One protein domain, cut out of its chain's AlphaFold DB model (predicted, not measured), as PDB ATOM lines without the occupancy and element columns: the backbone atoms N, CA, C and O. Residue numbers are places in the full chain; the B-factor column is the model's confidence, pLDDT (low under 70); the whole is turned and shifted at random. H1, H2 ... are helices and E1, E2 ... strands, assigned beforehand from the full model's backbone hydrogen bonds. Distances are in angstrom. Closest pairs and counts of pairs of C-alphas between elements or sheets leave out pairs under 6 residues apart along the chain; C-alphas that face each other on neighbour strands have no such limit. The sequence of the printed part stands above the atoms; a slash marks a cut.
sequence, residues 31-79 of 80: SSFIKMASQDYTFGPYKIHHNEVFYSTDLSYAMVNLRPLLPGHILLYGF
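AT A GLANCE: This is residues 31 to 79 of the 80 residues of the protein "Putative adenylylsulfatase" of Medicago truncatula (UniProt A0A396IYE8). A small sheet of three antiparallel strands, E1, E2 and E3, has a short helix, H1, at one end of the whole, only grazing the sheet, and a long loop, residues 38 to 52, that leads from H1 to E1 and folds back on itself where residues 42 to 43 pair with residues 46 to 47. The link between E2 and E3 reaches out at the other end, to Leu 69. The printed part has 49 residues, with H1, E1, E2 and E3 in that order along the chain; the sheet runs E1, E2, E3. The class is mixed, helices and strands, with under half of the residues in named elements. The whole is compact, with a radius of gyration of the C-alphas of 10.9 A and spans of 33 by 23 by 17 A.

IN THESE COORDINATES: H1, residues 31 to 37, begins at C-alpha 31 (164.409, 124.722, 145.112) and is 10.1 A long. E1 is residues 53 to 56, 7.4 A. E2, residues 60 to 64, is 14.0 A long. E3, residues 74 to 78, is 13.7 A long and ends at C-alpha 78 (151.119, 142.266, 143.053).

HOW THE PARTS SIT: H1 only grazes the sheet, with its residues 33 to 37; its closest C-alpha pair with E1 is Met 36 and Ser 56, 7.4 A. In H1 every O i to N i+4 pair is within hydrogen-bond range. Residues 42 to 43 pair antiparallel with residues 46 to 47. E1, E2 and E3 form a meander, each strand the antiparallel neighbour of the one before. E1 and E2 are a hairpin at 160 degrees, with N 62 and O 55 at 2.8 A. E2 and E3 are a hairpin at 155 degrees, with N 61 and O 77 at 2.9 A. E1 and E3 are the edge strands.

THE WHOLE: The C-alphas farthest apart, Ser 31 and Leu 69, are 34.1 A apart. The printed part has no cut. H1 to E1 is a long link of 15 residues, E1 to E2 a tight one, and E2 to E3 a short one of 9 residues. The mean pLDDT of the printed part is 86.7; residues 31 to 38 are under 70.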
ATOM      1  N   SER A  31     164.006 123.562 144.310       55.09
ATOM      2  CA  SER A  31     164.409 124.722 145.112       55.09
ATOM      3  C   SER A  31     163.578 126.000 144.872       55.09
ATOM      4  O   SER A  31     163.209 126.665 145.840       55.09
ATOM      5  N   SER A  32     163.229 126.354 143.625       56.62
ATOM      6  CA  SER A  32     162.453 127.576 143.352       56.62
ATOM      7  C   SER A  32     161.003 127.439 143.808       56.62
ATOM      8  O   SER A  32     160.473 128.359 144.419       56.62
ATOM      9  N   PHE A  33     160.389 126.269 143.605       55.06
ATOM     10  CA  PHE A  33     159.027 125.989 144.073       55.06
ATOM     11  C   PHE A  33     158.901 126.096 145.600       55.06
ATOM     12  O   PHE A  33     157.926 126.651 146.097       55.06
ATOM     13  N   ILE A  34     159.904 125.623 146.346       53.78
ATOM     14  CA  ILE A  34     159.923 125.717 147.814       53.78
ATOM     15  C   ILE A  34     160.100 127.167 148.279       53.78
ATOM     16  O   ILE A  34     159.448 127.584 149.232       53.78
ATOM     17  N   LYS A  35     160.912 127.969 147.575       57.22
ATOM     18  CA  LYS A  35     161.056 129.401 147.876       57.22
ATOM     19  C   LYS A  35     159.748 130.169 147.637       57.22
ATOM     20  O   LYS A  35     159.410 131.050 148.420       57.22
ATOM     21  N   MET A  36     158.984 129.779 146.614       60.62
ATOM     22  CA  MET A  36     157.658 130.340 146.331       60.62
ATOM     23  C   MET A  36     156.568 129.854 147.299       60.62
ATOM     24  O   MET A  36     155.592 130.568 147.505       60.62
ATOM     25  N   ALA A  37     156.703 128.672 147.906       59.81
ATOM     26  CA  ALA A  37     155.722 128.139 148.859       59.81
ATOM     27  C   ALA A  37     155.732 128.852 150.225       59.81
ATOM     28  O   ALA A  37     154.786 128.708 150.991       59.81
ATOM     29  N   SER A  38     156.786 129.620 150.529       62.09
ATOM     30  CA  SER A  38     156.886 130.422 151.757       62.09
ATOM     31  C   SER A  38     156.215 131.798 151.655       62.09
ATOM     32  O   SER A  38     156.133 132.491 152.666       62.09
ATOM     33  N   GLN A  39     155.809 132.228 150.457       71.94
ATOM     34  CA  GLN A  39     155.174 133.530 150.247       71.94
ATOM     35  C   GLN A  39     153.670 133.412 150.511       71.94
ATOM     36  O   GLN A  39     153.004 132.546 149.939       71.94
ATOM     37  N   ASP A  40     153.133 134.292 151.355       86.44
ATOM     38  CA  ASP A  40     151.691 134.391 151.572       86.44
ATOM     39  C   ASP A  40     151.036 135.064 150.355       86.44
ATOM     40  O   ASP A  40     151.242 136.248 150.086       86.44
ATOM     41  N   TYR A  41     150.235 134.309 149.600       91.88
ATOM     42  CA  TYR A  41     149.474 134.835 148.466       91.88
ATOM     43  C   TYR A  41     148.100 135.318 148.923       91.88
ATOM     44  O   TYR A  41     147.332 134.558 149.522       91.88
ATOM     45  N   THR A  42     147.749 136.560 148.595       93.56
ATOM     46  CA  THR A  42     146.462 137.150 148.984       93.56
ATOM     47  C   THR A  42     145.812 137.912 147.847       93.56
ATOM     48  O   THR A  42     146.384 138.854 147.311       93.56
ATOM     49  N   PHE A  43     144.571 137.569 147.522       91.69
ATOM     50  CA  PHE A  43     143.746 138.349 146.610       91.69
ATOM     51  C   PHE A  43     142.736 139.166 147.415       91.69
ATOM     52  O   PHE A  43     141.664 138.679 147.789       91.69
ATOM     53  N   GLY A  44     143.107 140.406 147.739       89.81
ATOM     54  CA  GLY A  44     142.377 141.193 148.730       89.81
ATOM     55  C   GLY A  44     142.352 140.466 150.087       89.81
ATOM     56  O   GLY A  44     143.391 139.984 150.526       89.81
ATOM     57  N   PRO A  45     141.195 140.337 150.759       91.19
ATOM     58  CA  PRO A  45     141.110 139.678 152.066       91.19
ATOM     59  C   PRO A  45     141.221 138.141 152.004       91.19
ATOM     60  O   PRO A  45     141.196 137.487 153.046       91.19
ATOM     61  N   TYR A  46     141.304 137.546 150.810       92.31
ATOM     62  CA  TYR A  46     141.305 136.096 150.628       92.31
ATOM     63  C   TYR A  46     142.721 135.550 150.481       92.31
ATOM     64  O   TYR A  46     143.497 136.038 149.664       92.31
ATOM     65  N   LYS A  47     143.033 134.486 151.227       93.12
ATOM     66  CA  LYS A  47     144.272 133.723 151.058       93.12
ATOM     67  C   LYS A  47     144.150 132.792 149.856       93.12
ATOM     68  O   LYS A  47     143.139 132.106 149.719       93.12
ATOM     69  N   ILE A  48     145.179 132.759 149.020       93.19
ATOM     70  CA  ILE A  48     145.244 131.922 147.823       93.19
ATOM     71  C   ILE A  48     146.138 130.719 148.107       93.19
ATOM     72  O   ILE A  48     147.241 130.861 148.637       93.19
ATOM     73  N   HIS A  49     145.670 129.520 147.760       91.44
ATOM     74  CA  HIS A  49     146.465 128.313 147.930       91.44
ATOM     75  C   HIS A  49     147.585 128.254 146.884       91.44
ATOM     76  O   HIS A  49     147.390 128.602 145.720       91.44
ATOM     77  N   HIS A  50     148.755 127.733 147.257       89.88
ATOM     78  CA  HIS A  50     149.913 127.671 146.357       89.88
ATOM     79  C   HIS A  50     149.641 126.897 145.053       89.88
ATOM     80  O   HIS A  50     150.255 127.181 144.035       89.88
ATOM     81  N   ASN A  51     148.710 125.934 145.062       89.69
ATOM     82  CA  ASN A  51     148.326 125.178 143.858       89.69
ATOM     83  C   ASN A  51     147.543 126.007 142.830       89.69
ATOM     84  O   ASN A  51     147.450 125.603 141.674       89.69
ATOM     85  N   GLU A  52     146.947 127.125 143.239       92.75
ATOM     86  CA  GLU A  52     146.211 128.012 142.334       92.75
ATOM     87  C   GLU A  52     147.155 128.983 141.614       92.75
ATOM     88  O   GLU A  52     146.820 129.495 140.543       92.75
ATOM     89  N   VAL A  53     148.352 129.198 142.167       93.31
ATOM     90  CA  VAL A  53     149.414 130.033 141.601       93.31
ATOM     91  C   VAL A  53     150.307 129.174 140.713       93.31
ATOM     92  O   VAL A  53     150.948 128.232 141.174       93.31
ATOM     93  N   PHE A  54     150.378 129.500 139.425       92.50
ATOM     94  CA  PHE A  54     151.182 128.738 138.460       92.50
ATOM     95  C   PHE A  54     152.459 129.469 138.028       92.50
ATOM     96  O   PHE A  54     153.338 128.860 137.417       92.50
ATOM     97  N   TYR A  55     152.574 130.765 138.324       92.06
ATOM     98  CA  TYR A  55     153.765 131.558 138.041       92.06
ATOM     99  C   TYR A  55     153.903 132.697 139.043       92.06
ATOM    100  O   TYR A  55     152.913 133.260 139.503       92.06
ATOM    101  N   SER A  56     155.134 133.064 139.365       91.25
ATOM    102  CA  SER A  56     155.412 134.109 140.338       91.25
ATOM    103  C   SER A  56     156.813 134.674 140.157       91.25
ATOM    104  O   SER A  56     157.719 134.037 139.625       91.25
ATOM    105  N   THR A  57     156.948 135.926 140.563       90.00
ATOM    106  CA  THR A  57     158.172 136.728 140.563       90.00
ATOM    107  C   THR A  57     158.359 137.306 141.962       90.00
ATOM    108  O   THR A  57     157.550 137.039 142.845       90.00
ATOM    109  N   ASP A  58     159.372 138.145 142.166       89.00
ATOM    110  CA  ASP A  58     159.570 138.816 143.456       89.00
ATOM    111  C   ASP A  58     158.537 139.929 143.728       89.00
ATOM    112  O   ASP A  58     158.376 140.346 144.869       89.00
ATOM    113  N   LEU A  59     157.829 140.418 142.697       90.12
ATOM    114  CA  LEU A  59     156.912 141.569 142.799       90.12
ATOM    115  C   LEU A  59     155.445 141.232 142.498       90.12
ATOM    116  O   LEU A  59     154.544 141.990 142.851       90.12
ATOM    117  N   SER A  60     155.188 140.116 141.819       93.25
ATOM    118  CA  SER A  60     153.840 139.725 141.402       93.25
ATOM    119  C   SER A  60     153.718 138.229 141.167       93.25
ATOM    120  O   SER A  60     154.715 137.531 140.957       93.25
ATOM    121  N   TYR A  61     152.484 137.743 141.147       94.69
ATOM    122  CA  TYR A  61     152.158 136.352 140.879       94.69
ATOM    123  C   TYR A  61     150.903 136.221 140.014       94.69
ATOM    124  O   TYR A  61     150.041 137.103 139.976       94.69
ATOM    125  N   ALA A  62     150.829 135.109 139.288       95.44
ATOM    126  CA  ALA A  62     149.734 134.759 138.403       95.44
ATOM    127  C   ALA A  62     149.048 133.476 138.878       95.44
ATOM    128  O   ALA A  62     149.698 132.470 139.178       95.44
ATOM    129  N   MET A  63     147.722 133.519 138.912       95.56
ATOM    130  CA  MET A  63     146.876 132.437 139.405       95.56
ATOM    131  C   MET A  63     145.728 132.131 138.447       95.56
ATOM    132  O   MET A  63     145.331 132.960 137.618       95.56
ATOM    133  N   VAL A  64     145.213 130.906 138.538       94.38
ATOM    134  CA  VAL A  64     144.050 130.477 137.758       94.38
ATOM    135  C   VAL A  64     142.787 131.187 138.244       94.38
ATOM    136  O   VAL A  64     142.619 131.454 139.429       94.38
ATOM    137  N   ASN A  65     141.874 131.492 137.323       95.38
ATOM    138  CA  ASN A  65     140.545 131.968 137.689       95.38
ATOM    139  C   ASN A  65     139.604 130.763 137.832       95.38
ATOM    140  O   ASN A  65     139.416 130.028 136.865       95.38
ATOM    141  N   LEU A  66     138.983 130.586 139.003       90.94
ATOM    142  CA  LEU A  66     138.009 129.512 139.245       90.94
ATOM    143  C   LEU A  66     136.688 129.710 138.479       90.94
ATOM    144  O   LEU A  66     135.936 128.757 138.287       90.94
ATOM    145  N   ARG A  67     136.396 130.934 138.023       94.00
ATOM    146  CA  ARG A  67     135.244 131.256 137.165       94.00
ATOM    147  C   ARG A  67     135.684 132.082 135.948       94.00
ATOM    148  O   ARG A  67     135.391 133.282 135.878       94.00
ATOM    149  N   PRO A  68     136.422 131.480 135.005       95.19
ATOM    150  CA  PRO A  68     136.901 132.185 133.828       95.19
ATOM    151  C   PRO A  68     135.744 132.432 132.853       95.19
ATOM    152  O   PRO A  68     134.922 131.551 132.620       95.19
ATOM    153  N   LEU A  69     135.688 133.627 132.257       96.12
ATOM    154  CA  LEU A  69     134.703 133.935 131.210       96.12
ATOM    155  C   LEU A  69     135.050 133.251 129.881       96.12
ATOM    156  O   LEU A  69     134.163 132.902 129.111       96.12
ATOM    157  N   LEU A  70     136.348 133.076 129.619       97.25
ATOM    158  CA  LEU A  70     136.894 132.485 128.403       97.25
ATOM    159  C   LEU A  70     138.091 131.581 128.748       97.25
ATOM    160  O   LEU A  70     138.773 131.830 129.751       97.25
ATOM    161  N   PRO A  71     138.389 130.556 127.928       96.75
ATOM    162  CA  PRO A  71     139.574 129.722 128.108       96.75
ATOM    163  C   PRO A  71     140.866 130.548 128.122       96.75
ATOM    164  O   PRO A  71     141.036 131.467 127.325       96.75
ATOM    165  N   GLY A  72     141.784 130.204 129.027       93.25
ATOM    166  CA  GLY A  72     143.066 130.901 129.177       93.25
ATOM    167  C   GLY A  72     143.008 132.196 129.994       93.25
ATOM    168  O   GLY A  72     144.031 132.854 130.146       93.25
ATOM    169  N   HIS A  73     141.848 132.563 130.547       96.69
ATOM    170  CA  HIS A  73     141.744 133.716 131.436       96.69
ATOM    171  C   HIS A  73     142.469 133.469 132.769       96.69
ATOM    172  O   HIS A  73     142.139 132.537 133.506       96.69
ATOM    173  N   ILE A  74     143.395 134.362 133.117       95.81
ATOM    174  CA  ILE A  74     144.204 134.307 134.343       95.81
ATOM    175  C   ILE A  74     144.038 135.584 135.168       95.81
ATOM    176  O   ILE A  74     143.516 136.585 134.675       95.81
ATOM    177  N   LEU A  75     144.488 135.551 136.420       96.19
ATOM    178  CA  LEU A  75     144.555 136.718 137.299       96.19
ATOM    179  C   LEU A  75     146.020 137.015 137.625       96.19
ATOM    180  O   LEU A  75     146.746 136.111 138.034       96.19
ATOM    181  N   LEU A  76     146.437 138.270 137.449       95.50
ATOM    182  CA  LEU A  76     147.767 138.766 137.810       95.50
ATOM    183  C   LEU A  76     147.625 139.747 138.976       95.50
ATOM    184  O   LEU A  76     146.823 140.678 138.893       95.50
ATOM    185  N   TYR A  77     148.389 139.540 140.046       94.88
ATOM    186  CA  TYR A  77     148.311 140.353 141.258       94.88
ATOM    187  C   TYR A  77     149.706 140.656 141.821       94.88
ATOM    188  O   TYR A  77     150.627 139.852 141.677       94.88
ATOM    189  N   GLY A  78     149.869 141.836 142.420       92.38
ATOM    190  CA  GLY A  78     151.119 142.266 143.053       92.38
ATOM    191  C   GLY A  78     151.162 141.899 144.533       92.38
ATOM    192  O   GLY A  78     150.117 141.808 145.172       92.38
ATOM    193  N   PHE A  79     152.360 141.712 145.085       86.62
ATOM    194  CA  PHE A  79     152.515 141.675 146.543       86.62
ATOM    195  C   PHE A  79     152.288 143.080 147.126       86.62
ATOM    196  O   PHE A  79     152.603 144.075 146.465       86.62
TER     197      PHE A  79